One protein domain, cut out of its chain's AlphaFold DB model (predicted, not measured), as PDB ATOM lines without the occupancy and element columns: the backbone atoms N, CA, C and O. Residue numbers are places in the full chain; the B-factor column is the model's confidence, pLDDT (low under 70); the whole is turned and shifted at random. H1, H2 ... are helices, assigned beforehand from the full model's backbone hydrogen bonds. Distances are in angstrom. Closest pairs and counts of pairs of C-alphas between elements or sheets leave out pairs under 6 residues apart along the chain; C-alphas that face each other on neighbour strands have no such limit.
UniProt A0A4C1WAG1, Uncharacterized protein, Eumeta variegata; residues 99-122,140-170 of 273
ATOM      1  N   TYR A  99     155.934 142.907 172.769       77.88
ATOM      2  CA  TYR A  99     155.444 144.035 171.982       77.88
ATOM      3  C   TYR A  99     154.216 144.683 172.618       77.88
ATOM      4  O   TYR A  99     153.334 144.022 173.168       77.88
ATOM      5  N   SER A 100     154.142 146.011 172.513       83.81
ATOM      6  CA  SER A 100     152.965 146.766 172.934       83.81
ATOM      7  C   SER A 100     151.716 146.280 172.184       83.81
ATOM      8  O   SER A 100     151.781 145.943 171.000       83.81
ATOM      9  N   CYS A 101     150.560 146.282 172.854       77.00
ATOM     10  CA  CYS A 101     149.267 145.897 172.268       77.00
ATOM     11  C   CYS A 101     148.994 146.607 170.923       77.00
ATOM     12  O   CYS A 101     148.473 146.011 169.985       77.00
ATOM     13  N   THR A 102     149.443 147.858 170.786       79.62
ATOM     14  CA  THR A 102     149.363 148.632 169.541       79.62
ATOM     15  C   THR A 102     150.156 148.015 168.391       79.62
ATOM     16  O   THR A 102     149.641 147.939 167.278       79.62
ATOM     17  N   THR A 103     151.368 147.517 168.640       80.75
ATOM     18  CA  THR A 103     152.191 146.869 167.608       80.75
ATOM     19  C   THR A 103     151.564 145.555 167.151       80.75
ATOM     20  O   THR A 103     151.511 145.278 165.956       80.75
ATOM     21  N   PHE A 104     151.009 144.778 168.083       80.56
ATOM     22  CA  PHE A 104     150.306 143.536 167.760       80.56
ATOM     23  C   PHE A 104     149.058 143.779 166.897       80.56
ATOM     24  O   PHE A 104     148.847 143.083 165.903       80.56
ATOM     25  N   CYS A 105     148.261 144.805 167.220       82.31
ATOM     26  CA  CYS A 105     147.108 145.187 166.405       82.31
ATOM     27  C   CYS A 105     147.511 145.581 164.979       82.31
ATOM     28  O   CYS A 105     146.852 145.157 164.033       82.31
ATOM     29  N   LEU A 106     148.594 146.344 164.811       83.62
ATOM     30  CA  LEU A 106     149.085 146.723 163.484       83.62
ATOM     31  C   LEU A 106     149.535 145.501 162.679       83.62
ATOM     32  O   LEU A 106     149.166 145.373 161.516       83.62
ATOM     33  N   ILE A 107     150.249 144.566 163.307       83.44
ATOM     34  CA  ILE A 107     150.690 143.329 162.650       83.44
ATOM     35  C   ILE A 107     149.495 142.492 162.205       83.44
ATOM     36  O   ILE A 107     149.466 142.040 161.065       83.44
ATOM     37  N   LEU A 108     148.479 142.332 163.057       83.00
ATOM     38  CA  LEU A 108     147.254 141.626 162.680       83.00
ATOM     39  C   LEU A 108     146.523 142.309 161.523       83.00
ATOM     40  O   LEU A 108     146.072 141.619 160.614       83.00
ATOM     41  N   ILE A 109     146.423 143.641 161.528       84.94
ATOM     42  CA  ILE A 109     145.784 144.392 160.439       84.94
ATOM     43  C   ILE A 109     146.545 144.175 159.128       84.94
ATOM     44  O   ILE A 109     145.929 143.830 158.122       84.94
ATOM     45  N   VAL A 110     147.874 144.307 159.139       85.12
ATOM     46  CA  VAL A 110     148.717 144.068 157.957       85.12
ATOM     47  C   VAL A 110     148.532 142.641 157.449       85.12
ATOM     48  O   VAL A 110     148.339 142.419 156.257       85.12
ATOM     49  N   LEU A 111     148.521 141.670 158.356       84.25
ATOM     50  CA  LEU A 111     148.454 140.261 158.010       84.25
ATOM     51  C   LEU A 111     147.074 139.872 157.454       84.25
ATOM     52  O   LEU A 111     146.995 139.142 156.465       84.25
ATOM     53  N   ILE A 112     145.992 140.418 158.015       83.00
ATOM     54  CA  ILE A 112     144.631 140.270 157.477       83.00
ATOM     55  C   ILE A 112     144.527 140.921 156.093       83.00
ATOM     56  O   ILE A 112     143.957 140.316 155.186       83.00
ATOM     57  N   SER A 113     145.106 142.108 155.898       83.06
ATOM     58  CA  SER A 113     145.113 142.797 154.601       83.06
ATOM     59  C   SER A 113     145.862 141.999 153.533       83.06
ATOM     60  O   SER A 113     145.343 141.823 152.430       83.06
ATOM     61  N   VAL A 114     147.028 141.437 153.866       82.06
ATOM     62  CA  VAL A 114     147.795 140.559 152.965       82.06
ATOM     63  C   VAL A 114     147.000 139.297 152.624       82.06
ATOM     64  O   VAL A 114     146.926 138.911 151.457       82.06
ATOM     65  N   LEU A 115     146.349 138.678 153.613       81.50
ATOM     66  CA  LEU A 115     145.527 137.487 153.393       81.50
ATOM     67  C   LEU A 115     144.314 137.789 152.495       81.50
ATOM     68  O   LEU A 115     143.964 136.984 151.629       81.50
ATOM     69  N   ASN A 116     143.699 138.962 152.661       79.88
ATOM     70  CA  ASN A 116     142.569 139.407 151.850       79.88
ATOM     71  C   ASN A 116     142.994 139.708 150.402       79.88
ATOM     72  O   ASN A 116     142.348 139.252 149.461       79.88
ATOM     73  N   MET A 117     144.127 140.390 150.213       76.25
ATOM     74  CA  MET A 117     144.713 140.653 148.891       76.25
ATOM     75  C   MET A 117     145.047 139.351 148.149       76.25
ATOM     76  O   MET A 117     144.684 139.191 146.981       76.25
ATOM     77  N   ALA A 118     145.652 138.380 148.838       71.69
ATOM     78  CA  ALA A 118     145.936 137.060 148.273       71.69
ATOM     79  C   ALA A 118     144.653 136.307 147.868       71.69
ATOM     80  O   ALA A 118     144.625 135.621 146.841       71.69
ATOM     81  N   SER A 119     143.568 136.462 148.636       74.62
ATOM     82  CA  SER A 119     142.264 135.870 148.315       74.62
ATOM     83  C   SER A 119     141.619 136.506 147.081       74.62
ATOM     84  O   SER A 119     141.069 135.785 146.250       74.62
ATOM     85  N   VAL A 120     141.682 137.834 146.941       68.94
ATOM     86  CA  VAL A 120     141.110 138.551 145.785       68.94
ATOM     87  C   VAL A 120     141.864 138.200 144.503       68.94
ATOM     88  O   VAL A 120     141.235 137.888 143.491       68.94
ATOM     89  N   ALA A 121     143.198 138.143 144.556       61.62
ATOM     90  CA  ALA A 121     144.021 137.712 143.425       61.62
ATOM     91  C   ALA A 121     143.717 136.262 143.000       61.62
ATOM     92  O   ALA A 121     143.704 135.946 141.812       61.62
ATOM     93  N   SER A 122     143.400 135.390 143.962       63.03
ATOM     94  CA  SER A 122     143.040 133.992 143.690       63.03
ATOM     95  C   SER A 122     141.658 133.835 143.035       63.03
ATOM     96  O   SER A 122     141.411 132.832 142.365       63.03
ATOM     97  N   ASP A 140     158.608 140.470 145.993       80.75
ATOM     98  CA  ASP A 140     158.826 141.784 145.397       80.75
ATOM     99  C   ASP A 140     157.518 142.394 144.850       80.75
ATOM    100  O   ASP A 140     157.202 143.550 145.123       80.75
ATOM    101  N   GLU A 141     156.705 141.601 144.144       84.44
ATOM    102  CA  GLU A 141     155.421 142.039 143.579       84.44
ATOM    103  C   GLU A 141     154.348 142.203 144.662       84.44
ATOM    104  O   GLU A 141     153.563 143.155 144.620       84.44
ATOM    105  N   LEU A 142     154.339 141.324 145.672       80.38
ATOM    106  CA  LEU A 142     153.437 141.454 146.822       80.38
ATOM    107  C   LEU A 142     153.703 142.754 147.589       80.38
ATOM    108  O   LEU A 142     152.771 143.428 148.025       80.38
ATOM    109  N   ASN A 143     154.975 143.108 147.732       81.00
ATOM    110  CA  ASN A 143     155.398 144.302 148.437       81.00
ATOM    111  C   ASN A 143     154.967 145.580 147.698       81.00
ATOM    112  O   ASN A 143     154.402 146.489 148.303       81.00
ATOM    113  N   ILE A 144     155.120 145.607 146.369       86.31
ATOM    114  CA  ILE A 144     154.625 146.704 145.521       86.31
ATOM    115  C   ILE A 144     153.098 146.833 145.624       86.31
ATOM    116  O   ILE A 144     152.575 147.942 145.742       86.31
ATOM    117  N   LEU A 145     152.368 145.713 145.600       84.88
ATOM    118  CA  LEU A 145     150.911 145.706 145.768       84.88
ATOM    119  C   LEU A 145     150.495 146.236 147.143       84.88
ATOM    120  O   LEU A 145     149.519 146.977 147.243       84.88
ATOM    121  N   PHE A 146     151.236 145.885 148.192       82.12
ATOM    122  CA  PHE A 146     150.973 146.357 149.544       82.12
ATOM    123  C   PHE A 146     151.188 147.869 149.682       82.12
ATOM    124  O   PHE A 146     150.317 148.553 150.216       82.12
ATOM    125  N   VAL A 147     152.284 148.410 149.142       83.88
ATOM    126  CA  VAL A 147     152.542 149.862 149.143       83.88
ATOM    127  C   VAL A 147     151.459 150.609 148.362       83.88
ATOM    128  O   VAL A 147     150.869 151.548 148.893       83.88
ATOM    129  N   LYS A 148     151.102 150.136 147.159       86.69
ATOM    130  CA  LYS A 148     150.000 150.715 146.371       86.69
ATOM    131  C   LYS A 148     148.665 150.677 147.105       86.69
ATOM    132  O   LYS A 148     147.868 151.599 146.976       86.69
ATOM    133  N   PHE A 149     148.400 149.613 147.859       83.38
ATOM    134  CA  PHE A 149     147.193 149.520 148.671       83.38
ATOM    135  C   PHE A 149     147.179 150.578 149.781       83.38
ATOM    136  O   PHE A 149     146.154 151.221 149.981       83.38
ATOM    137  N   LEU A 150     148.299 150.793 150.479       83.88
ATOM    138  CA  LEU A 150     148.394 151.842 151.501       83.88
ATOM    139  C   LEU A 150     148.194 153.238 150.900       83.88
ATOM    140  O   LEU A 150     147.410 154.023 151.434       83.88
ATOM    141  N   GLU A 151     148.817 153.498 149.751       87.12
ATOM    142  CA  GLU A 151     148.670 154.746 148.997       87.12
ATOM    143  C   GLU A 151     147.212 154.981 148.561       87.12
ATOM    144  O   GLU A 151     146.669 156.068 148.747       87.12
ATOM    145  N   GLN A 152     146.525 153.938 148.075       87.56
ATOM    146  CA  GLN A 152     145.102 154.000 147.707       87.56
ATOM    147  C   GLN A 152     144.171 154.312 148.883       87.56
ATOM    148  O   GLN A 152     143.083 154.845 148.673       87.56
ATOM    149  N   GLN A 153     144.566 153.960 150.105       85.12
ATOM    150  CA  GLN A 153     143.805 154.261 151.320       85.12
ATOM    151  C   GLN A 153     144.197 155.614 151.939       85.12
ATOM    152  O   GLN A 153     143.745 155.931 153.041       85.12
ATOM    153  N   SER A 154     145.023 156.409 151.249       88.62
ATOM    154  CA  SER A 154     145.568 157.678 151.742       88.62
ATOM    155  C   SER A 154     146.339 157.532 153.059       88.62
ATOM    156  O   SER A 154     146.343 158.446 153.886       88.62
ATOM    157  N   TYR A 155     146.977 156.379 153.278       83.75
ATOM    158  CA  TYR A 155     147.942 156.237 154.361       83.75
ATOM    159  C   TYR A 155     149.287 156.778 153.898       83.75
ATOM    160  O   TYR A 155     149.860 156.271 152.936       83.75
ATOM    161  N   ASP A 156     149.807 157.770 154.623       84.56
ATOM    162  CA  ASP A 156     151.204 158.168 154.486       84.56
ATOM    163  C   ASP A 156     152.079 156.967 154.844       84.56
ATOM    164  O   ASP A 156     152.090 156.498 155.988       84.56
ATOM    165  N   VAL A 157     152.785 156.438 153.847       81.44
ATOM    166  CA  VAL A 157     153.811 155.422 154.056       81.44
ATOM    167  C   VAL A 157     155.031 156.161 154.609       81.44
ATOM    168  O   VAL A 157     155.632 156.959 153.888       81.44
ATOM    169  N   PRO A 158     155.409 155.968 155.886       72.00
ATOM    170  CA  PRO A 158     156.582 156.634 156.426       72.00
ATOM    171  C   PRO A 158     157.816 156.163 155.653       72.00
ATOM    172  O   PRO A 158     158.016 154.960 155.476       72.00
ATOM    173  N   SER A 159     158.668 157.098 155.234       76.06
ATOM    174  CA  SER A 159     159.911 156.812 154.497       76.06
ATOM    175  C   SER A 159     160.847 155.849 155.245       76.06
ATOM    176  O   SER A 159     161.621 155.107 154.642       76.06
ATOM    177  N   GLU A 160     160.737 155.781 156.573       75.19
ATOM    178  CA  GLU A 160     161.437 154.801 157.412       75.19
ATOM    179  C   GLU A 160     160.948 153.362 157.187       75.19
ATOM    180  O   GLU A 160     161.741 152.421 157.271       75.19
ATOM    181  N   GLY A 161     159.671 153.175 156.846       71.69
ATOM    182  CA  GLY A 161     159.093 151.873 156.523       71.69
ATOM    183  C   GLY A 161     159.657 151.290 155.230       71.69
ATOM    184  O   GLY A 161     159.991 150.105 155.190       71.69
ATOM    185  N   GLU A 162     159.842 152.119 154.203       74.19
ATOM    186  CA  GLU A 162     160.403 151.688 152.918       74.19
ATOM    187  C   GLU A 162     161.834 151.165 153.074       74.19
ATOM    188  O   GLU A 162     162.156 150.086 152.573       74.19
ATOM    189  N   ASN A 163     162.668 151.854 153.858       78.44
ATOM    190  CA  ASN A 163     164.041 151.429 154.135       78.44
ATOM    191  C   ASN A 163     164.104 150.085 154.875       78.44
ATOM    192  O   ASN A 163     164.925 149.229 154.538       78.44
ATOM    193  N   ILE A 164     163.227 149.869 155.860       74.56
ATOM    194  CA  ILE A 164     163.176 148.612 156.623       74.56
ATOM    195  C   ILE A 164     162.712 147.462 155.729       74.56
ATOM    196  O   ILE A 164     163.303 146.378 155.754       74.56
ATOM    197  N   ILE A 165     161.679 147.691 154.922       74.31
ATOM    198  CA  ILE A 165     161.163 146.705 153.975       74.31
ATOM    199  C   ILE A 165     162.252 146.341 152.959       74.31
ATOM    200  O   ILE A 165     162.542 145.157 152.773       74.31
ATOM    201  N   HIS A 166     162.917 147.332 152.362       78.62
ATOM    202  CA  HIS A 166     163.965 147.110 151.367       78.62
ATOM    203  C   HIS A 166     165.182 146.391 151.967       78.62
ATOM    204  O   HIS A 166     165.713 145.459 151.362       78.62
ATOM    205  N   ALA A 167     165.584 146.747 153.192       77.81
ATOM    206  CA  ALA A 167     166.638 146.047 153.925       77.81
ATOM    207  C   ALA A 167     166.252 144.593 154.240       77.81
ATOM    208  O   ALA A 167     167.090 143.697 154.144       77.81
ATOM    209  N   THR A 168     164.987 144.336 154.575       72.50
ATOM    210  CA  THR A 168     164.489 142.986 154.879       72.50
ATOM    211  C   THR A 168     164.429 142.117 153.623       72.50
ATOM    212  O   THR A 168     164.908 140.983 153.653       72.50
ATOM    213  N   VAL A 169     163.921 142.655 152.508       72.00
ATOM    214  CA  VAL A 169     163.886 141.976 151.199       72.00
ATOM    215  C   VAL A 169     165.306 141.710 150.696       72.00
ATOM    216  O   VAL A 169     165.634 140.585 150.324       72.00
ATOM    217  N   SER A 170     166.193 142.705 150.766       78.69
ATOM    218  CA  SER A 170     167.594 142.554 150.361       78.69
ATOM    219  C   SER A 170     168.329 141.522 151.228       78.69
ATOM    220  O   SER A 170     169.048 140.669 150.708       78.69
TER     221      SER A 170
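What this domain is: This is residues 99 to 122 and 140 to 170 of the 273 residues of an uncharacterized protein of Eumeta variegata (UniProt A0A4C1WAG1). Picture two helices, H2 and H3, side by side and running opposite ways, with a chain turn at residues 153 to 158 joining them, and one longer helix, H1, crossing H2 nearly at right angles. The arrangement is open, with few contacts: H1 comes near H2 but stays apart from H3, and residues 99 to 109, of which 101 to 109 belong to H1, stick out freely. The printed part has 55 residues with three named helices, in the order H1, H2, H3, and no named strand; its class is all helix. It is only just compact, close to loose, with a radius of gyration of the C-alphas of 12.0 A, and spans 33 by 26 by 24 A.

Where its parts are: Begin at Tyr 99 and go on to C-alpha 101 at (149.267, 145.897, 172.268), where H1 starts; it takes in residues 101 to 122 and measures 31.6 A from first to last C-alpha, ending at C-alpha 122, (143.040, 133.992, 143.690). After the cut, find C-alpha 140 at (158.826, 141.784, 145.397); from there H2 runs through residues 140 to 152, 18.5 A long. H3 holds residues 159 to 170, 16.7 A long, and ends at C-alpha 170, (167.594, 142.554, 150.361).

How they stand to each other: Look first at Val 114 in H1 and Phe 146 in H2: their C-alphas, the closest of the two helices, are 7.4 A apart. H1 and H2 are close but not clearly touching, and their lines stand at 71 degrees, only just about perpendicular. Next compare Asp 140 in H2 with Val 169 in H3, whose C-alphas are the closest of that pair at 7.7 A. H2 and H3 are also close but not clearly touching, at a shallow tilt of 15 degrees, opposite ways, with their centres 13.1 A apart. H1 and H3 are apart. In the backbones of H1 and H2 every O i to N i+4 pair is within hydrogen-bond range; in H3 it is 7 of 8.

The domain as a whole: The two C-alphas farthest apart are those of Ser 100 and Ser 122, at 33.4 A. Without the residues that stand free, the body of 44 residues spans 29 by 25 by 15 A. Residues 123 to 139 are cut out, and C-alphas 122 and 140 lie 17.7 A apart across the cut. The link from H2 to H3, six residues, is short, and no link that is printed whole is long. The mean pLDDT of the printed part is 79.7, and the model's confidence is low, under 70, at residues 120 to 122, just before the cut.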